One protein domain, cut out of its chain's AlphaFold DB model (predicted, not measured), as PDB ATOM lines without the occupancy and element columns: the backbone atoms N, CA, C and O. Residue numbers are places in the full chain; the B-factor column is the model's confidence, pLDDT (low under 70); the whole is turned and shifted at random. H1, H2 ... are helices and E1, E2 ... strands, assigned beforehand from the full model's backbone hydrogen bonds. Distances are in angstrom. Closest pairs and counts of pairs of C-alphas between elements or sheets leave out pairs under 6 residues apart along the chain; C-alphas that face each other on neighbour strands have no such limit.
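Overview. This is residues 10 to 159 of the 160 residues of an uncharacterized protein of Cordyceps militaris (strain CM01) (UniProt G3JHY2). A strongly twisted four-stranded sheet makes the core, with the long helix H5 crossing one face and the shorter helix H2 crossing the other. H1 and H3 only graze this sheet, and residues 44 to 49, after H2, stick out. The printed part has 150 residues with five named helices and four named strands, in the order H1 H2 E1 E2 E3 H3 H4 E4 H5. The sheet's order is E1 - E2 - E3 - E4, all antiparallel, and the class is mixed, helices and strands. The whole is compact, with a radius of gyration of the C-alphas of 15.8 A and a rounded outline of 39 by 38 by 35 A.

Arrangement. Start at H1, residues 10 to 15, which only grazes, with its residues 11 to 12, the sheet of E1 (residues 54 to 64), E2 (67 to 81), E3 (89 to 96) and E4 (125 to 128). Next, H2, residues 34 to 42, runs across the strands at a height of 8.5 A over the sheet; its closest C-alphas to E2 are those of Ala 35 and Val 75, 6.0 A. E1, E2 and E3 form a meander, each strand the antiparallel neighbour of the one before. In the hairpin E1 and E2, look at N 58 and O 74, 2.9 A; in the hairpin E2 and E3, at N 75 and O 93, 2.9 A. E2 bends by 91 degrees at residue 78. H3, residues 104 to 109, only grazes the sheet with its residues 105 to 106, and H4, residues 116 to 119, is not on it. Between E3 and E4, N 94 and O 127 are 2.9 A apart. H5, residues 136 to 158, lies on the opposite face from H2, at a height of 9.7 A; its closest C-alphas to E3 are those of Asn 144 and Val 90, 6.2 A. Every O i to N i+4 pair is within hydrogen-bond range in H1, H2 and H3, and 16 of 19 are in H5; H4 is too short for such a pair.

Along the chain. Find C-alpha 10 at (160.866, 258.730, 168.670), where H1 begins. H2 is 12.1 A long, E1 29.9 A, E2 34.4 A and E3 20.3 A. H5, with a kink of 37 degrees near residue 147, runs 34.1 A to C-alpha 158 at (184.068, 237.934, 176.588).

Size, cuts and confidence. The C-alphas farthest apart, those of Ala 47 and Pro 66, are 48.2 A apart. The printed part has no cut. The links H1 to H2 and H2 to E1 are long. Mean pLDDT of the printed part is 72.2; residues 20 to 51, 62 to 70, 134 to 143 and 146 to 159 are under 70.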
ATOM      1  N   LEU A  10     161.236 257.350 168.344       73.38
ATOM      2  CA  LEU A  10     160.866 258.730 168.670       73.38
ATOM      3  C   LEU A  10     160.459 258.890 170.132       73.38
ATOM      4  O   LEU A  10     160.901 259.823 170.805       73.38
ATOM      5  N   SER A  11     159.589 258.014 170.629       76.19
ATOM      6  CA  SER A  11     159.108 258.120 172.006       76.19
ATOM      7  C   SER A  11     160.178 257.658 172.997       76.19
ATOM      8  O   SER A  11     160.326 258.254 174.064       76.19
ATOM      9  N   ILE A  12     160.963 256.642 172.642       73.50
ATOM     10  CA  ILE A  12     161.987 256.064 173.515       73.50
ATOM     11  C   ILE A  12     163.236 256.946 173.624       73.50
ATOM     12  O   ILE A  12     163.742 257.144 174.732       73.50
ATOM     13  N   GLU A  13     163.694 257.553 172.529       76.56
ATOM     14  CA  GLU A  13     164.766 258.555 172.555       76.56
ATOM     15  C   GLU A  13     164.375 259.756 173.415       76.56
ATOM     16  O   GLU A  13     165.198 260.265 174.168       76.56
ATOM     17  N   ARG A  14     163.107 260.184 173.382       77.69
ATOM     18  CA  ARG A  14     162.625 261.258 174.265       77.69
ATOM     19  C   ARG A  14     162.612 260.851 175.741       77.69
ATOM     20  O   ARG A  14     162.872 261.699 176.590       77.69
ATOM     21  N   LEU A  15     162.311 259.589 176.058       73.75
ATOM     22  CA  LEU A  15     162.332 259.081 177.438       73.75
ATOM     23  C   LEU A  15     163.753 258.961 177.998       73.75
ATOM     24  O   LEU A  15     163.958 259.104 179.203       73.75
ATOM     25  N   LEU A  16     164.729 258.687 177.137       75.88
ATOM     26  CA  LEU A  16     166.128 258.498 177.502       75.88
ATOM     27  C   LEU A  16     167.032 259.250 176.508       75.88
ATOM     28  O   LEU A  16     167.741 258.614 175.722       75.88
ATOM     29  N   PRO A  17     167.039 260.596 176.551       74.38
ATOM     30  CA  PRO A  17     167.739 261.421 175.561       74.38
ATOM     31  C   PRO A  17     169.262 261.262 175.620       74.38
ATOM     32  O   PRO A  17     169.949 261.477 174.627       74.38
ATOM     33  N   ASP A  18     169.787 260.835 176.770       76.38
ATOM     34  CA  ASP A  18     171.219 260.614 176.986       76.38
ATOM     35  C   ASP A  18     171.663 259.172 176.674       76.38
ATOM     36  O   ASP A  18     172.842 258.833 176.813       76.38
ATOM     37  N   SER A  19     170.732 258.288 176.302       70.94
ATOM     38  CA  SER A  19     171.050 256.911 175.931       70.94
ATOM     39  C   SER A  19     171.469 256.822 174.468       70.94
ATOM     40  O   SER A  19     170.840 257.389 173.579       70.94
ATOM     41  N   ARG A  20     172.511 256.032 174.194       67.50
ATOM     42  CA  ARG A  20     172.884 255.682 172.822       67.50
ATOM     43  C   ARG A  20     172.067 254.478 172.370       67.50
ATOM     44  O   ARG A  20     172.238 253.391 172.917       67.50
ATOM     45  N   TRP A  21     171.221 254.666 171.368       66.38
ATOM     46  CA  TRP A  21     170.428 253.605 170.751       66.38
ATOM     47  C   TRP A  21     171.182 253.061 169.536       66.38
ATOM     48  O   TRP A  21     171.335 253.756 168.536       66.38
ATOM     49  N   ASP A  22     171.734 251.849 169.639       63.59
ATOM     50  CA  ASP A  22     172.241 251.132 168.464       63.59
ATOM     51  C   ASP A  22     171.076 250.324 167.901       63.59
ATOM     52  O   ASP A  22     170.559 249.453 168.575       63.59
ATOM     53  N   THR A  23     170.600 250.631 166.706       62.66
ATOM     54  CA  THR A  23     169.512 249.880 166.063       62.66
ATOM     55  C   THR A  23     170.060 248.901 165.029       62.66
ATOM     56  O   THR A  23     169.359 248.463 164.120       62.66
ATOM     57  N   ASN A  24     171.343 248.549 165.122       64.31
ATOM     58  CA  ASN A  24     171.904 247.525 164.272       64.31
ATOM     59  C   ASN A  24     171.545 246.133 164.830       64.31
ATOM     60  O   ASN A  24     172.032 245.771 165.907       64.31
ATOM     61  N   PRO A  25     170.776 245.304 164.096       59.47
ATOM     62  CA  PRO A  25     170.409 243.960 164.545       59.47
ATOM     63  C   PRO A  25     171.627 243.052 164.787       59.47
ATOM     64  O   PRO A  25     171.514 242.047 165.484       59.47
ATOM     65  N   THR A  26     172.806 243.394 164.253       56.09
ATOM     66  CA  THR A  26     174.047 242.630 164.438       56.09
ATOM     67  C   THR A  26     174.897 243.095 165.625       56.09
ATOM     68  O   THR A  26     175.935 242.489 165.891       56.09
ATOM     69  N   ARG A  27     174.529 244.179 166.326       55.41
ATOM     70  CA  ARG A  27     175.264 244.708 167.490       55.41
ATOM     71  C   ARG A  27     174.423 244.544 168.757       55.41
ATOM     72  O   ARG A  27     173.793 245.469 169.243       55.41
ATOM     73  N   LEU A  28     174.444 243.327 169.295       52.59
ATOM     74  CA  LEU A  28     173.669 242.842 170.450       52.59
ATOM     75  C   LEU A  28     174.172 243.337 171.826       52.59
ATOM     76  O   LEU A  28     174.145 242.594 172.802       52.59
ATOM     77  N   ALA A  29     174.661 244.571 171.942       51.50
ATOM     78  CA  ALA A  29     175.106 245.116 173.229       51.50
ATOM     79  C   ALA A  29     174.025 246.023 173.832       51.50
ATOM     80  O   ALA A  29     174.212 247.233 173.950       51.50
ATOM     81  N   PHE A  30     172.879 245.445 174.196       57.38
ATOM     82  CA  PHE A  30     171.788 246.192 174.817       57.38
ATOM     83  C   PHE A  30     171.812 246.009 176.331       57.38
ATOM     84  O   PHE A  30     171.625 244.919 176.855       57.38
ATOM     85  N   ARG A  31     172.088 247.109 177.030       54.78
ATOM     86  CA  ARG A  31     171.778 247.300 178.449       54.78
ATOM     87  C   ARG A  31     171.213 248.703 178.573       54.78
ATOM     88  O   ARG A  31     171.944 249.652 178.862       54.78
ATOM     89  N   GLN A  32     169.962 248.871 178.179       58.66
ATOM     90  CA  GLN A  32     169.319 250.174 178.215       58.66
ATOM     91  C   GLN A  32     168.712 250.376 179.602       58.66
ATOM     92  O   GLN A  32     168.315 249.457 180.297       58.66
ATOM     93  N   LYS A  33     168.592 251.618 180.054       61.88
ATOM     94  CA  LYS A  33     167.951 251.928 181.346       61.88
ATOM     95  C   LYS A  33     166.428 251.653 181.341       61.88
ATOM     96  O   LYS A  33     165.741 252.017 182.296       61.88
ATOM     97  N   LEU A  34     165.899 251.034 180.278       69.19
ATOM     98  CA  LEU A  34     164.480 250.735 180.079       69.19
ATOM     99  C   LEU A  34     163.972 249.728 181.096       69.19
ATOM    100  O   LEU A  34     162.876 249.917 181.615       69.19
ATOM    101  N   ALA A  35     164.753 248.707 181.437       65.00
ATOM    102  CA  ALA A  35     164.325 247.747 182.441       65.00
ATOM    103  C   ALA A  35     164.136 248.384 183.828       65.00
ATOM    104  O   ALA A  35     163.159 248.091 184.518       65.00
ATOM    105  N   ALA A  36     165.002 249.335 184.200       64.75
ATOM    106  CA  ALA A  36     164.809 250.128 185.408       64.75
ATOM    107  C   ALA A  36     163.516 250.952 185.317       64.75
ATOM    108  O   ALA A  36     162.684 250.865 186.214       64.75
ATOM    109  N   LEU A  37     163.307 251.708 184.232       66.50
ATOM    110  CA  LEU A  37     162.078 252.496 184.042       66.50
ATOM    111  C   LEU A  37     160.810 251.633 184.075       66.50
ATOM    112  O   LEU A  37     159.819 252.018 184.686       66.50
ATOM    113  N   THR A  38     160.864 250.452 183.469       66.25
ATOM    114  CA  THR A  38     159.764 249.484 183.432       66.25
ATOM    115  C   THR A  38     159.446 248.971 184.832       66.25
ATOM    116  O   THR A  38     158.285 248.960 185.237       66.25
ATOM    117  N   TYR A  39     160.474 248.618 185.608       64.06
ATOM    118  CA  TYR A  39     160.317 248.237 187.009       64.06
ATOM    119  C   TYR A  39     159.658 249.354 187.832       64.06
ATOM    120  O   TYR A  39     158.683 249.109 188.541       64.06
ATOM    121  N   TRP A  40     160.142 250.592 187.692       64.81
ATOM    122  CA  TRP A  40     159.592 251.755 188.395       64.81
ATOM    123  C   TRP A  40     158.143 252.062 188.017       64.81
ATOM    124  O   TRP A  40     157.365 252.458 188.882       64.81
ATOM    125  N   ALA A  41     157.781 251.885 186.746       65.12
ATOM    126  CA  ALA A  41     156.429 252.135 186.263       65.12
ATOM    127  C   ALA A  41     155.422 251.086 186.761       65.12
ATOM    128  O   ALA A  41     154.273 251.425 187.032       65.12
ATOM    129  N   LEU A  42     155.842 249.824 186.885       63.97
ATOM    130  CA  LEU A  42     154.947 248.717 187.236       63.97
ATOM    131  C   LEU A  42     154.818 248.483 188.742       63.97
ATOM    132  O   LEU A  42     153.786 247.984 189.187       63.97
ATOM    133  N   TYR A  43     155.825 248.864 189.529       61.22
ATOM    134  CA  TYR A  43     155.855 248.621 190.973       61.22
ATOM    135  C   TYR A  43     156.118 249.914 191.758       61.22
ATOM    136  O   TYR A  43     157.195 250.085 192.337       61.22
ATOM    137  N   PRO A  44     155.139 250.842 191.799       57.38
ATOM    138  CA  PRO A  44     155.285 252.100 192.530       57.38
ATOM    139  C   PRO A  44     155.444 251.878 194.046       57.38
ATOM    140  O   PRO A  44     156.201 252.607 194.692       57.38
ATOM    141  N   ASP A  45     154.825 250.824 194.594       59.00
ATOM    142  CA  ASP A  45     154.999 250.380 195.981       59.00
ATOM    143  C   ASP A  45     156.030 249.247 196.074       59.00
ATOM    144  O   ASP A  45     155.730 248.056 196.022       59.00
ATOM    145  N   LYS A  46     157.292 249.642 196.252       56.75
ATOM    146  CA  LYS A  46     158.485 248.772 196.313       56.75
ATOM    147  C   LYS A  46     158.487 247.721 197.430       56.75
ATOM    148  O   LYS A  46     159.426 246.939 197.517       56.75
ATOM    149  N   ALA A  47     157.527 247.773 198.352       54.44
ATOM    150  CA  ALA A  47     157.575 247.023 199.605       54.44
ATOM    151  C   ALA A  47     157.071 245.576 199.478       54.44
ATOM    152  O   ALA A  47     157.358 244.760 200.350       54.44
ATOM    153  N   THR A  48     156.325 245.254 198.420       54.56
ATOM    154  CA  THR A  48     155.565 243.995 198.315       54.56
ATOM    155  C   THR A  48     156.010 243.072 197.191       54.56
ATOM    156  O   THR A  48     155.573 241.924 197.158       54.56
ATOM    157  N   VAL A  49     156.882 243.528 196.290       54.47
ATOM    158  CA  VAL A  49     157.370 242.713 195.172       54.47
ATOM    159  C   VAL A  49     158.871 242.507 195.346       54.47
ATOM    160  O   VAL A  49     159.579 243.491 195.579       54.47
ATOM    161  N   PRO A  50     159.379 241.258 195.295       60.69
ATOM    162  CA  PRO A  50     160.816 241.021 195.322       60.69
ATOM    163  C   PRO A  50     161.482 241.876 194.245       60.69
ATOM    164  O   PRO A  50     160.921 242.065 193.167       60.69
ATOM    165  N   THR A  51     162.658 242.428 194.554       66.38
ATOM    166  CA  THR A  51     163.423 243.242 193.605       66.38
ATOM    167  C   THR A  51     163.575 242.461 192.305       66.38
ATOM    168  O   THR A  51     164.286 241.458 192.275       66.38
ATOM    169  N   LEU A  52     162.871 242.884 191.252       72.50
ATOM    170  CA  LEU A  52     162.908 242.175 189.982       72.50
ATOM    171  C   LEU A  52     164.285 242.377 189.364       72.50
ATOM    172  O   LEU A  52     164.689 243.499 189.050       72.50
ATOM    173  N   VAL A  53     165.014 241.278 189.210       76.44
ATOM    174  CA  VAL A  53     166.329 241.283 188.577       76.44
ATOM    175  C   VAL A  53     166.116 241.215 187.077       76.44
ATOM    176  O   VAL A  53     165.466 240.305 186.575       76.44
ATOM    177  N   VAL A  54     166.637 242.199 186.356       77.44
ATOM    178  CA  VAL A  54     166.612 242.208 184.891       77.44
ATOM    179  C   VAL A  54     167.526 241.101 184.398       77.44
ATOM    180  O   VAL A  54     168.697 241.057 184.780       77.44
ATOM    181  N   ARG A  55     166.993 240.227 183.551       77.62
ATOM    182  CA  ARG A  55     167.738 239.104 182.994       77.62
ATOM    183  C   ARG A  55     168.287 239.424 181.611       77.62
ATOM    184  O   ARG A  55     169.473 239.237 181.369       77.62
ATOM    185  N   ASP A  56     167.448 239.972 180.738       77.50
ATOM    186  CA  ASP A  56     167.835 240.307 179.367       77.50
ATOM    187  C   ASP A  56     167.002 241.462 178.798       77.50
ATOM    188  O   ASP A  56     165.836 241.643 179.161       77.50
ATOM    189  N   GLU A  57     167.607 242.210 177.877       79.31
ATOM    190  CA  GLU A  57     166.992 243.302 177.124       79.31
ATOM    191  C   GLU A  57     167.318 243.141 175.640       79.31
ATOM    192  O   GLU A  57     168.479 242.989 175.258       79.31
ATOM    193  N   TYR A  58     166.305 243.196 174.778       76.12
ATOM    194  CA  TYR A  58     166.496 242.943 173.352       76.12
ATOM    195  C   TYR A  58     165.499 243.697 172.470       76.12
ATOM    196  O   TYR A  58     164.473 244.198 172.926       76.12
ATOM    197  N   LEU A  59     165.801 243.760 171.173       76.06
ATOM    198  CA  LEU A  59     164.919 244.323 170.153       76.06
ATOM    199  C   LEU A  59     164.153 243.206 169.445       76.06
ATOM    200  O   LEU A  59     164.754 242.266 168.920       76.06
ATOM    201  N   GLY A  60     162.827 243.316 169.427       75.50
ATOM    202  CA  GLY A  60     161.971 242.547 168.536       75.50
ATOM    203  C   GLY A  60     162.009 243.163 167.141       75.50
ATOM    204  O   GLY A  60     161.790 244.363 166.994       75.50
ATOM    205  N   TRP A  61     162.285 242.348 166.126       72.56
ATOM    206  CA  TRP A  61     162.395 242.793 164.737       72.56
ATOM    207  C   TRP A  61     161.323 242.147 163.867       72.56
ATOM    208  O   TRP A  61     161.129 240.930 163.930       72.56
ATOM    209  N   VAL A  62     160.725 242.939 162.979       69.12
ATOM    210  CA  VAL A  62     160.102 242.432 161.756       69.12
ATOM    211  C   VAL A  62     161.083 242.569 160.610       69.12
ATOM    212  O   VAL A  62     161.552 243.659 160.277       69.12
ATOM    213  N   VAL A  63     161.372 241.421 160.003       66.19
ATOM    214  CA  VAL A  63     162.174 241.301 158.791       66.19
ATOM    215  C   VAL A  63     161.211 240.978 157.650       66.19
ATOM    216  O   VAL A  63     160.828 239.827 157.457       66.19
ATOM    217  N   GLU A  64     160.783 242.011 156.932       65.75
ATOM    218  CA  GLU A  64     159.917 241.932 155.753       65.75
ATOM    219  C   GLU A  64     160.667 242.587 154.593       65.75
ATOM    220  O   GLU A  64     160.618 243.802 154.468       65.75
ATOM    221  N   GLU A  65     161.386 241.831 153.752       55.09
ATOM    222  CA  GLU A  65     162.148 242.441 152.649       55.09
ATOM    223  C   GLU A  65     161.271 243.385 151.800       55.09
ATOM    224  O   GLU A  65     160.191 242.983 151.360       55.09
ATOM    225  N   PRO A  66     161.704 244.636 151.539       59.41
ATOM    226  CA  PRO A  66     163.041 245.210 151.766       59.41
ATOM    227  C   PRO A  66     163.240 245.925 153.124       59.41
ATOM    228  O   PRO A  66     164.265 246.571 153.331       59.41
ATOM    229  N   LEU A  67     162.266 245.867 154.029       59.53
ATOM    230  CA  LEU A  67     162.223 246.588 155.299       59.53
ATOM    231  C   LEU A  67     162.636 245.704 156.486       59.53
ATOM    232  O   LEU A  67     162.132 244.606 156.711       59.53
ATOM    233  N   CYS A  68     163.525 246.240 157.314       62.94
ATOM    234  CA  CYS A  68     163.755 245.745 158.664       62.94
ATOM    235  C   CYS A  68     163.261 246.828 159.619       62.94
ATOM    236  O   CYS A  68     163.746 247.957 159.548       62.94
ATOM    237  N   ARG A  69     162.280 246.520 160.470       69.00
ATOM    238  CA  ARG A  69     161.762 247.471 161.464       69.00
ATOM    239  C   ARG A  69     161.781 246.865 162.856       69.00
ATOM    240  O   ARG A  69     161.641 245.653 163.017       69.00
ATOM    241  N   ILE A  70     161.972 247.722 163.851       69.75
ATOM    242  CA  ILE A  70     161.805 247.347 165.254       69.75
ATOM    243  C   ILE A  70     160.304 247.306 165.526       69.75
ATOM    244  O   ILE A  70     159.608 248.285 165.267       69.75
ATOM    245  N   ASP A  71     159.831 246.183 166.052       72.50
ATOM    246  CA  ASP A  71     158.443 246.001 166.473       72.50
ATOM    247  C   ASP A  71     158.239 246.394 167.940       72.50
ATOM    248  O   ASP A  71     157.215 246.970 168.301       72.50
ATOM    249  N   TYR A  72     159.194 246.046 168.808       79.44
ATOM    250  CA  TYR A  72     159.125 246.317 170.244       79.44
ATOM    251  C   TYR A  72     160.494 246.190 170.916       79.44
ATOM    252  O   TYR A  72     161.413 245.565 170.384       79.44
ATOM    253  N   TYR A  73     160.600 246.718 172.132       80.88
ATOM    254  CA  TYR A  73     161.739 246.496 173.024       80.88
ATOM    255  C   TYR A  73     161.314 245.506 174.104       80.88
ATOM    256  O   TYR A  73     160.366 245.766 174.841       80.88
ATOM    257  N   GLY A  74     161.967 244.353 174.169       83.19
ATOM    258  CA  GLY A  74     161.670 243.312 175.144       83.19
ATOM    259  C   GLY A  74     162.563 243.430 176.370       83.19
ATOM    260  O   GLY A  74     163.778 243.551 176.240       83.19
ATOM    261  N   VAL A  75     161.959 243.349 177.553       82.69
ATOM    262  CA  VAL A  75     162.656 243.212 178.836       82.69
ATOM    263  C   VAL A  75     162.183 241.927 179.497       82.69
ATOM    264  O   VAL A  75     160.979 241.717 179.654       82.69
ATOM    265  N   THR A  76     163.122 241.076 179.901       83.00
ATOM    266  CA  THR A  76     162.839 239.874 180.695       83.00
ATOM    267  C   THR A  76     163.449 239.994 182.082       83.00
ATOM    268  O   THR A  76     164.502 240.611 182.267       83.00
ATOM    269  N   PHE A  77     162.781 239.400 183.064       80.19
ATOM    270  CA  PHE A  77     163.192 239.416 184.461       80.19
ATOM    271  C   PHE A  77     163.463 237.994 184.950       80.19
ATOM    272  O   PHE A  77     162.860 237.042 184.462       80.19
ATOM    273  N   ASP A  78     164.334 237.844 185.943       80.94
ATOM    274  CA  ASP A  78     164.551 236.589 186.668       80.94
ATOM    275  C   ASP A  78     163.393 236.345 187.649       80.94
ATOM    276  O   ASP A  78     163.520 236.404 188.872       80.94
ATOM    277  N   TYR A  79     162.200 236.211 187.076       79.69
ATOM    278  CA  TYR A  79     160.949 236.025 187.786       79.69
ATOM    279  C   TYR A  79     160.006 235.187 186.927       79.69
ATOM    280  O   TYR A  79     159.862 235.440 185.731       79.69
ATOM    281  N   LEU A  80     159.365 234.196 187.540       80.75
ATOM    282  CA  LEU A  80     158.492 233.236 186.870       80.75
ATOM    283  C   LEU A  80     157.023 233.530 187.189       80.75
ATOM    284  O   LEU A  80     156.687 233.868 188.324       80.75
ATOM    285  N   VAL A  81     156.144 233.410 186.192       74.75
ATOM    286  CA  VAL A  81     154.720 233.741 186.304       74.75
ATOM    287  C   VAL A  81     153.858 232.656 185.647       74.75
ATOM    288  O   VAL A  81     153.983 232.445 184.439       74.75
ATOM    289  N   PRO A  82     152.919 232.032 186.386       75.12
ATOM    290  CA  PRO A  82     152.781 232.019 187.853       75.12
ATOM    291  C   PRO A  82     153.908 231.217 188.529       75.12
ATOM    292  O   PRO A  82     154.366 230.233 187.965       75.12
ATOM    293  N   THR A  83     154.317 231.563 189.755       72.69
ATOM    294  CA  THR A  83     155.384 230.830 190.482       72.69
ATOM    295  C   THR A  83     155.016 229.389 190.842       72.69
ATOM    296  O   THR A  83     155.903 228.566 191.037       72.69
ATOM    297  N   GLU A  84     153.718 229.094 190.916       76.62
ATOM    298  CA  GLU A  84     153.177 227.786 191.308       76.62
ATOM    299  C   GLU A  84     152.844 226.881 190.110       76.62
ATOM    300  O   GLU A  84     152.294 225.794 190.289       76.62
ATOM    301  N   ASP A  85     153.113 227.335 188.883       75.44
ATOM    302  CA  ASP A  85     152.891 226.529 187.686       75.44
ATOM    303  C   ASP A  85     154.019 225.498 187.519       75.44
ATOM    304  O   ASP A  85     155.185 225.765 187.807       75.44
ATOM    305  N   THR A  86     153.676 224.304 187.037       76.31
ATOM    306  CA  THR A  86     154.647 223.259 186.681       76.31
ATOM    307  C   THR A  86     155.484 223.613 185.453       76.31
ATOM    308  O   THR A  86     156.542 223.022 185.251       76.31
ATOM    309  N   ASP A  87     155.008 224.553 184.634       74.00
ATOM    310  CA  ASP A  87     155.667 225.010 183.413       74.00
ATOM    311  C   ASP A  87     155.559 226.546 183.280       74.00
ATOM    312  O   ASP A  87     154.900 227.057 182.369       74.00
ATOM    313  N   PRO A  88     156.162 227.309 184.214       74.00
ATOM    314  CA  PRO A  88     155.915 228.739 184.333       74.00
ATOM    315  C   PRO A  88     156.584 229.537 183.209       74.00
ATOM    316  O   PRO A  88     157.579 229.116 182.616       74.00
ATOM    317  N   GLU A  89     156.052 230.725 182.923       78.31
ATOM    318  CA  GLU A  89     156.639 231.643 181.944       78.31
ATOM    319  C   GLU A  89     157.610 232.614 182.608       78.31
ATOM    320  O   GLU A  89     157.405 233.028 183.749       78.31
ATOM    321  N   VAL A  90     158.638 233.046 181.880       80.94
ATOM    322  CA  VAL A  90     159.469 234.171 182.319       80.94
ATOM    323  C   VAL A  90     158.643 235.459 182.269       80.94
ATOM    324  O   VAL A  90     157.935 235.728 181.295       80.94
ATOM    325  N   LEU A  91     158.745 236.288 183.310       81.81
ATOM    326  CA  LEU A  91     158.160 237.621 183.301       81.81
ATOM    327  C   LEU A  91     158.840 238.449 182.213       81.81
ATOM    328  O   LEU A  91     160.008 238.827 182.322       81.81
ATOM    329  N   GLN A  92     158.069 238.750 181.178       85.00
ATOM    330  CA  GLN A  92     158.479 239.579 180.063       85.00
ATOM    331  C   GLN A  92     157.519 240.754 179.907       85.00
ATOM    332  O   GLN A  92     156.293 240.589 179.925       85.00
ATOM    333  N   ILE A  93     158.095 241.930 179.680       85.44
ATOM    334  CA  ILE A  93     157.376 243.147 179.327       85.44
ATOM    335  C   ILE A  93     157.928 243.674 178.008       85.44
ATOM    336  O   ILE A  93     159.135 243.842 177.848       85.44
ATOM    337  N   ASN A  94     157.024 243.928 177.069       85.69
ATOM    338  CA  ASN A  94     157.337 244.519 175.779       85.69
ATOM    339  C   ASN A  94     156.944 245.991 175.784       85.69
ATOM    340  O   ASN A  94     155.823 246.346 176.144       85.69
ATOM    341  N   ILE A  95     157.877 246.842 175.383       84.56
ATOM    342  CA  ILE A  95     157.699 248.283 175.291       84.56
ATOM    343  C   ILE A  95     157.417 248.620 173.831       84.56
ATOM    344  O   ILE A  95     158.231 248.332 172.950       84.56
ATOM    345  N   LEU A  96     156.242 249.195 173.591       83.50
ATOM    346  CA  LEU A  96     155.708 249.497 172.269       83.50
ATOM    347  C   LEU A  96     155.623 251.012 172.074       83.50
ATOM    348  O   LEU A  96     155.122 251.736 172.942       83.50
ATOM    349  N   GLU A  97     156.062 251.475 170.906       82.69
ATOM    350  CA  GLU A  97     155.766 252.821 170.421       82.69
ATOM    351  C   GLU A  97     154.483 252.802 169.588       82.69
ATOM    352  O   GLU A  97     154.245 251.875 168.820       82.69
ATOM    353  N   THR A  98     153.653 253.833 169.735       85.12
ATOM    354  CA  THR A  98     152.386 253.984 168.995       85.12
ATOM    355  C   THR A  98     152.374 255.225 168.105       85.12
ATOM    356  O   THR A  98     151.472 255.411 167.295       85.12
ATOM    357  N   GLU A  99     153.362 256.113 168.259       83.50
ATOM    358  CA  GLU A  99     153.392 257.408 167.575       83.50
ATOM    359  C   GLU A  99     153.664 257.259 166.074       83.50
ATOM    360  O   GLU A  99     153.097 258.003 165.275       83.50
ATOM    361  N   ASN A 100     154.499 256.289 165.692       78.25
ATOM    362  CA  ASN A 100     154.961 256.129 164.315       78.25
ATOM    363  C   ASN A 100     153.882 255.572 163.372       78.25
ATOM    364  O   ASN A 100     153.785 256.002 162.227       78.25
ATOM    365  N   ASP A 101     153.066 254.633 163.849       79.62
ATOM    366  CA  ASP A 101     152.042 253.933 163.062       79.62
ATOM    367  C   ASP A 101     150.608 254.276 163.503       79.62
ATOM    368  O   ASP A 101     149.645 253.638 163.084       79.62
ATOM    369  N   GLY A 102     150.445 255.258 164.394       84.75
ATOM    370  CA  GLY A 102     149.141 255.599 164.958       84.75
ATOM    371  C   GLY A 102     148.517 254.473 165.791       84.75
ATOM    372  O   GLY A 102     147.300 254.461 165.973       84.75
ATOM    373  N   GLY A 103     149.323 253.541 166.309       86.12
ATOM    374  CA  GLY A 103     148.883 252.407 167.117       86.12
ATOM    375  C   GLY A 103     148.332 251.239 166.308       86.12
ATOM    376  O   GLY A 103     147.666 250.385 166.894       86.12
ATOM    377  N   GLU A 104     148.572 251.183 164.997       86.44
ATOM    378  CA  GLU A 104     148.149 250.070 164.142       86.44
ATOM    379  C   GLU A 104     148.675 248.724 164.667       86.44
ATOM    380  O   GLU A 104     147.888 247.806 164.915       86.44
ATOM    381  N   TYR A 105     149.980 248.624 164.933       81.75
ATOM    382  CA  TYR A 105     150.606 247.421 165.476       81.75
ATOM    383  C   TYR A 105     150.019 247.055 166.840       81.75
ATOM    384  O   TYR A 105     149.652 245.902 167.076       81.75
ATOM    385  N   ALA A 106     149.893 248.038 167.737       86.50
ATOM    386  CA  ALA A 106     149.351 247.822 169.073       86.50
ATOM    387  C   ALA A 106     147.916 247.271 169.005       86.50
ATOM    388  O   ALA A 106     147.633 246.218 169.565       86.50
ATOM    389  N   ASN A 107     147.021 247.897 168.243       90.00
ATOM    390  CA  ASN A 107     145.642 247.419 168.112       90.00
ATOM    391  C   ASN A 107     145.537 246.066 167.388       90.00
ATOM    392  O   ASN A 107     144.604 245.296 167.628       90.00
ATOM    393  N   HIS A 108     146.498 245.741 166.521       87.06
ATOM    394  CA  HIS A 108     146.537 244.438 165.870       87.06
ATOM    395  C   HIS A 108     146.971 243.319 166.827       87.06
ATOM    396  O   HIS A 108     146.347 242.256 166.838       87.06
ATOM    397  N   TRP A 109     148.013 243.540 167.635       85.38
ATOM    398  CA  TRP A 109     148.675 242.491 168.424       85.38
ATOM    399  C   TRP A 109     148.321 242.469 169.912       85.38
ATOM    400  O   TRP A 109     148.652 241.492 170.583       85.38
ATOM    401  N   LEU A 110     147.655 243.493 170.439       89.06
ATOM    402  CA  LEU A 110     147.208 243.529 171.830       89.06
ATOM    403  C   LEU A 110     145.790 242.980 171.979       89.06
ATOM    404  O   LEU A 110     144.967 243.050 171.064       89.06
ATOM    405  N   ASP A 111     145.511 242.433 173.160       87.69
ATOM    406  CA  ASP A 111     144.180 241.945 173.539       87.69
ATOM    407  C   ASP A 111     143.259 243.069 174.052       87.69
ATOM    408  O   ASP A 111     142.143 242.819 174.505       87.69
ATOM    409  N   PHE A 112     143.720 244.320 173.976       88.88
ATOM    410  CA  PHE A 112     142.989 245.515 174.376       88.88
ATOM    411  C   PHE A 112     143.209 246.651 173.374       88.88
ATOM    412  O   PHE A 112     144.232 246.715 172.692       88.88
ATOM    413  N   GLU A 113     142.230 247.550 173.291       91.62
ATOM    414  CA  GLU A 113     142.276 248.705 172.397       91.62
ATOM    415  C   GLU A 113     143.260 249.765 172.910       91.62
ATOM    416  O   GLU A 113     143.305 250.087 174.101       91.62
ATOM    417  N   VAL A 114     144.032 250.337 171.988       90.19
ATOM    418  CA  VAL A 114     145.012 251.388 172.249       90.19
ATOM    419  C   VAL A 114     144.645 252.650 171.485       90.19
ATOM    420  O   VAL A 114     144.681 252.699 170.256       90.19
ATOM    421  N   ASN A 115     144.396 253.728 172.228       90.12
ATOM    422  CA  ASN A 115     144.255 255.064 171.663       90.12
ATOM    423  C   ASN A 115     145.629 255.738 171.519       90.12
ATOM    424  O   ASN A 115     146.067 256.440 172.428       90.12
ATOM    425  N   ALA A 116     146.300 255.576 170.376       87.56
ATOM    426  CA  ALA A 116     147.630 256.152 170.139       87.56
ATOM    427  C   ALA A 116     147.700 257.679 170.318       87.56
ATOM    428  O   ALA A 116     148.724 258.208 170.750       87.56
ATOM    429  N   VAL A 117     146.604 258.400 170.056       88.06
ATOM    430  CA  VAL A 117     146.550 259.860 170.244       88.06
ATOM    431  C   VAL A 117     146.764 260.237 171.711       88.06
ATOM    432  O   VAL A 117     147.389 261.257 171.984       88.06
ATOM    433  N   ALA A 118     146.310 259.400 172.648       86.06
ATOM    434  CA  ALA A 118     146.509 259.617 174.080       86.06
ATOM    435  C   ALA A 118     147.970 259.432 174.531       86.06
ATOM    436  O   ALA A 118     148.337 259.929 175.591       86.06
ATOM    437  N   TYR A 119     148.797 258.741 173.739       79.94
ATOM    438  CA  TYR A 119     150.200 258.443 174.059       79.94
ATOM    439  C   TYR A 119     151.191 259.311 173.275       79.94
ATOM    440  O   TYR A 119     152.349 259.451 173.674       79.94
ATOM    441  N   LYS A 120     150.739 259.941 172.184       83.62
ATOM    442  CA  LYS A 120     151.559 260.789 171.315       83.62
ATOM    443  C   LYS A 120     152.290 261.876 172.105       83.62
ATOM    444  O   LYS A 120     151.658 262.663 172.806       83.62
ATOM    445  N   ASN A 121     153.611 261.965 171.936       79.69
ATOM    446  CA  ASN A 121     154.501 262.884 172.660       79.69
ATOM    447  C   ASN A 121     154.478 262.773 174.199       79.69
ATOM    448  O   ASN A 121     155.042 263.642 174.862       79.69
ATOM    449  N   LEU A 122     153.834 261.754 174.774       77.94
ATOM    450  CA  LEU A 122     153.630 261.646 176.221       77.94
ATOM    451  C   LEU A 122     154.330 260.423 176.807       77.94
ATOM    452  O   LEU A 122     155.043 260.549 177.801       77.94
ATOM    453  N   SER A 123     154.126 259.246 176.219       78.25
ATOM    454  CA  SER A 123     154.596 257.995 176.816       78.25
ATOM    455  C   SER A 123     154.663 256.840 175.820       78.25
ATOM    456  O   SER A 123     154.179 256.917 174.694       78.25
ATOM    457  N   VAL A 124     155.291 255.754 176.267       81.56
ATOM    458  CA  VAL A 124     155.313 254.446 175.599       81.56
ATOM    459  C   VAL A 124     154.392 253.477 176.330       81.56
ATOM    460  O   VAL A 124     154.058 253.686 177.500       81.56
ATOM    461  N   LEU A 125     154.011 252.390 175.666       85.69
ATOM    462  CA  LEU A 125     153.238 251.321 176.290       85.69
ATOM    463  C   LEU A 125     154.167 250.232 176.810       85.69
ATOM    464  O   LEU A 125     154.806 249.556 176.015       85.69
ATOM    465  N   ALA A 126     154.203 250.021 178.123       85.50
ATOM    466  CA  ALA A 126     154.813 248.837 178.720       85.50
ATOM    467  C   ALA A 126     153.740 247.753 178.881       85.50
ATOM    468  O   ALA A 126     152.815 247.902 179.678       85.50
ATOM    469  N   VAL A 127     153.844 246.680 178.101       85.69
ATOM    470  CA  VAL A 127     152.810 245.649 178.007       85.69
ATOM    471  C   VAL A 127     153.353 244.303 178.483       85.69
ATOM    472  O   VAL A 127     154.289 243.776 177.876       85.69
ATOM    473  N   PRO A 128     152.781 243.711 179.546       84.00
ATOM    474  CA  PRO A 128     153.099 242.344 179.933       84.00
ATOM    475  C   PRO A 128     152.794 241.366 178.798       84.00
ATOM    476  O   PRO A 128     151.781 241.493 178.105       84.00
ATOM    477  N   ARG A 129     153.626 240.332 178.643       79.38
ATOM    478  CA  ARG A 129     153.475 239.340 177.567       79.38
ATOM    479  C   ARG A 129     152.090 238.686 177.513       79.38
ATOM    480  O   ARG A 129     151.655 238.294 176.429       79.38
ATOM    481  N   CYS A 130     151.403 238.553 178.648       79.56
ATOM    482  CA  CYS A 130     150.070 237.950 178.725       79.56
ATOM    483  C   CYS A 130     148.962 238.778 178.057       79.56
ATOM    484  O   CYS A 130     147.912 238.215 177.775       79.56
ATOM    485  N   CYS A 131     149.191 240.065 177.782       83.56
ATOM    486  CA  CYS A 131     148.223 240.952 177.130       83.56
ATOM    487  C   CYS A 131     148.442 241.077 175.610       83.56
ATOM    488  O   CYS A 131     147.860 241.952 174.965       83.56
ATOM    489  N   GLN A 132     149.341 240.260 175.056       85.25
ATOM    490  CA  GLN A 132     149.670 240.222 173.637       85.25
ATOM    491  C   GLN A 132     149.220 238.898 173.028       85.25
ATOM    492  O   GLN A 132     149.561 237.818 173.531       85.25
ATOM    493  N   LYS A 133     148.589 238.979 171.857       83.81
ATOM    494  CA  LYS A 133     148.211 237.818 171.051       83.81
ATOM    495  C   LYS A 133     149.439 236.937 170.817       83.81
ATOM    496  O   LYS A 133     150.508 237.398 170.411       83.81
ATOM    497  N   ARG A 134     149.321 235.645 171.126       66.81
ATOM    498  CA  ARG A 134     150.428 234.685 171.001       66.81
ATOM    499  C   ARG A 134     150.597 234.242 169.545       66.81
ATOM    500  O   ARG A 134     149.648 233.716 168.969       66.81
ATOM    501  N   LYS A 135     151.809 234.333 168.973       57.06
ATOM    502  CA  LYS A 135     152.165 233.571 167.761       57.06
ATOM    503  C   LYS A 135     152.617 232.158 168.163       57.06
ATOM    504  O   LYS A 135     153.790 231.808 168.100       57.06
ATOM    505  N   GLY A 136     151.662 231.324 168.581       54.69
ATOM    506  CA  GLY A 136     151.873 229.885 168.808       54.69
ATOM    507  C   GLY A 136     152.967 229.514 169.826       54.69
ATOM    508  O   GLY A 136     153.367 230.314 170.665       54.69
ATOM    509  N   THR A 137     153.434 228.260 169.769       49.12
ATOM    510  CA  THR A 137     154.423 227.671 170.699       49.12
ATOM    511  C   THR A 137     155.868 228.112 170.438       49.12
ATOM    512  O   THR A 137     156.700 228.042 171.339       49.12
ATOM    513  N   GLN A 138     156.175 228.607 169.232       50.44
ATOM    514  CA  GLN A 138     157.515 229.090 168.870       50.44
ATOM    515  C   GLN A 138     157.908 230.369 169.622       50.44
ATOM    516  O   GLN A 138     159.083 230.558 169.923       50.44
ATOM    517  N   ASP A 139     156.938 231.225 169.955       63.09
ATOM    518  CA  ASP A 139     157.180 232.428 170.757       63.09
ATOM    519  C   ASP A 139     157.658 232.082 172.172       63.09
ATOM    520  O   ASP A 139     158.579 232.714 172.681       63.09
ATOM    521  N   ARG A 140     157.069 231.050 172.791       66.19
ATOM    522  CA  ARG A 140     157.400 230.623 174.158       66.19
ATOM    523  C   ARG A 140     158.853 230.163 174.270       66.19
ATOM    524  O   ARG A 140     159.600 230.648 175.114       66.19
ATOM    525  N   HIS A 141     159.262 229.278 173.363       64.44
ATOM    526  CA  HIS A 141     160.632 228.773 173.296       64.44
ATOM    527  C   HIS A 141     161.638 229.906 173.057       64.44
ATOM    528  O   HIS A 141     162.658 229.982 173.728       64.44
ATOM    529  N   LYS A 142     161.345 230.847 172.150       66.31
ATOM    530  CA  LYS A 142     162.242 231.984 171.871       66.31
ATOM    531  C   LYS A 142     162.428 232.921 173.062       66.31
ATOM    532  O   LYS A 142     163.506 233.486 173.214       66.31
ATOM    533  N   VAL A 143     161.393 233.118 173.871       68.69
ATOM    534  CA  VAL A 143     161.471 233.987 175.051       68.69
ATOM    535  C   VAL A 143     162.219 233.284 176.177       68.69
ATOM    536  O   VAL A 143     163.191 233.835 176.685       68.69
ATOM    537  N   ASN A 144     161.827 232.057 176.525       70.31
ATOM    538  CA  ASN A 144     162.404 231.359 177.674       70.31
ATOM    539  C   ASN A 144     163.820 230.831 177.375       70.31
ATOM    540  O   ASN A 144     164.713 230.963 178.210       70.31
ATOM    541  N   GLU A 145     164.059 230.284 176.178       70.00
ATOM    542  CA  GLU A 145     165.370 229.737 175.797       70.00
ATOM    543  C   GLU A 145     166.279 230.772 175.136       70.00
ATOM    544  O   GLU A 145     167.493 230.737 175.331       70.00
ATOM    545  N   GLY A 146     165.724 231.749 174.413       67.94
ATOM    546  CA  GLY A 146     166.539 232.760 173.734       67.94
ATOM    547  C   GLY A 146     167.362 233.616 174.699       67.94
ATOM    548  O   GLY A 146     168.427 234.100 174.324       67.94
ATOM    549  N   VAL A 147     166.910 233.771 175.948       66.88
ATOM    550  CA  VAL A 147     167.709 234.398 177.008       66.88
ATOM    551  C   VAL A 147     168.961 233.567 177.311       66.88
ATOM    552  O   VAL A 147     170.065 234.109 177.296       66.88
ATOM    553  N   LEU A 148     168.818 232.250 177.494       67.94
ATOM    554  CA  LEU A 148     169.942 231.335 177.742       67.94
ATOM    555  C   LEU A 148     170.935 231.315 176.570       67.94
ATOM    556  O   LEU A 148     172.154 231.315 176.772       67.94
ATOM    557  N   GLU A 149     170.427 231.323 175.337       67.69
ATOM    558  CA  GLU A 149     171.252 231.362 174.127       67.69
ATOM    559  C   GLU A 149     172.085 232.652 174.046       67.69
ATOM    560  O   GLU A 149     173.285 232.605 173.754       67.69
ATOM    561  N   ARG A 150     171.480 233.810 174.346       69.94
ATOM    562  CA  ARG A 150     172.168 235.112 174.326       69.94
ATOM    563  C   ARG A 150     173.161 235.265 175.476       69.94
ATOM    564  O   ARG A 150     174.273 235.741 175.243       69.94
ATOM    565  N   GLU A 151     172.816 234.806 176.678       66.69
ATOM    566  CA  GLU A 151     173.740 234.732 177.821       66.69
ATOM    567  C   GLU A 151     174.991 233.913 177.455       66.69
ATOM    568  O   GLU A 151     176.123 234.357 177.679       66.69
ATOM    569  N   SER A 152     174.800 232.761 176.805       65.12
ATOM    570  CA  SER A 152     175.892 231.893 176.348       65.12
ATOM    571  C   SER A 152     176.754 232.561 175.266       65.12
ATOM    572  O   SER A 152     177.984 232.504 175.323       65.12
ATOM    573  N   ALA A 153     176.138 233.248 174.300       61.12
ATOM    574  CA  ALA A 153     176.855 233.966 173.244       61.12
ATOM    575  C   ALA A 153     177.728 235.115 173.791       61.12
ATOM    576  O   ALA A 153     178.862 235.294 173.339       61.12
ATOM    577  N   LEU A 154     177.240 235.852 174.796       59.59
ATOM    578  CA  LEU A 154     177.983 236.929 175.465       59.59
ATOM    579  C   LEU A 154     179.160 236.404 176.304       59.59
ATOM    580  O   LEU A 154     180.222 237.029 176.358       59.59
ATOM    581  N   GLN A 155     179.013 235.238 176.939       56.94
ATOM    582  CA  GLN A 155     180.125 234.581 177.635       56.94
ATOM    583  C   GLN A 155     181.233 234.151 176.665       56.94
ATOM    584  O   GLN A 155     182.417 234.337 176.959       56.94
ATOM    585  N   VAL A 156     180.874 233.647 175.481       55.12
ATOM    586  CA  VAL A 156     181.846 233.282 174.436       55.12
ATOM    587  C   VAL A 156     182.560 234.514 173.872       55.12
ATOM    588  O   VAL A 156     183.761 234.438 173.611       55.12
ATOM    589  N   SER A 157     181.872 235.652 173.707       51.91
ATOM    590  CA  SER A 157     182.507 236.884 173.215       51.91
ATOM    591  C   SER A 157     183.459 237.526 174.225       51.91
ATOM    592  O   SER A 157     184.445 238.117 173.808       51.91
ATOM    593  N   ASN A 158     183.197 237.397 175.530       48.59
ATOM    594  CA  ASN A 158     184.068 237.934 176.588       48.59
ATOM    595  C   ASN A 158     185.271 237.034 176.923       48.59
ATOM    596  O   ASN A 158     186.137 237.432 177.698       48.59
ATOM    597  N   SER A 159     185.311 235.819 176.371       49.41
ATOM    598  CA  SER A 159     186.381 234.835 176.588       49.41
ATOM    599  C   SER A 159     187.407 234.796 175.442       49.41
ATOM    600  O   SER A 159     188.235 233.886 175.393       49.41
TER     601      SER A 159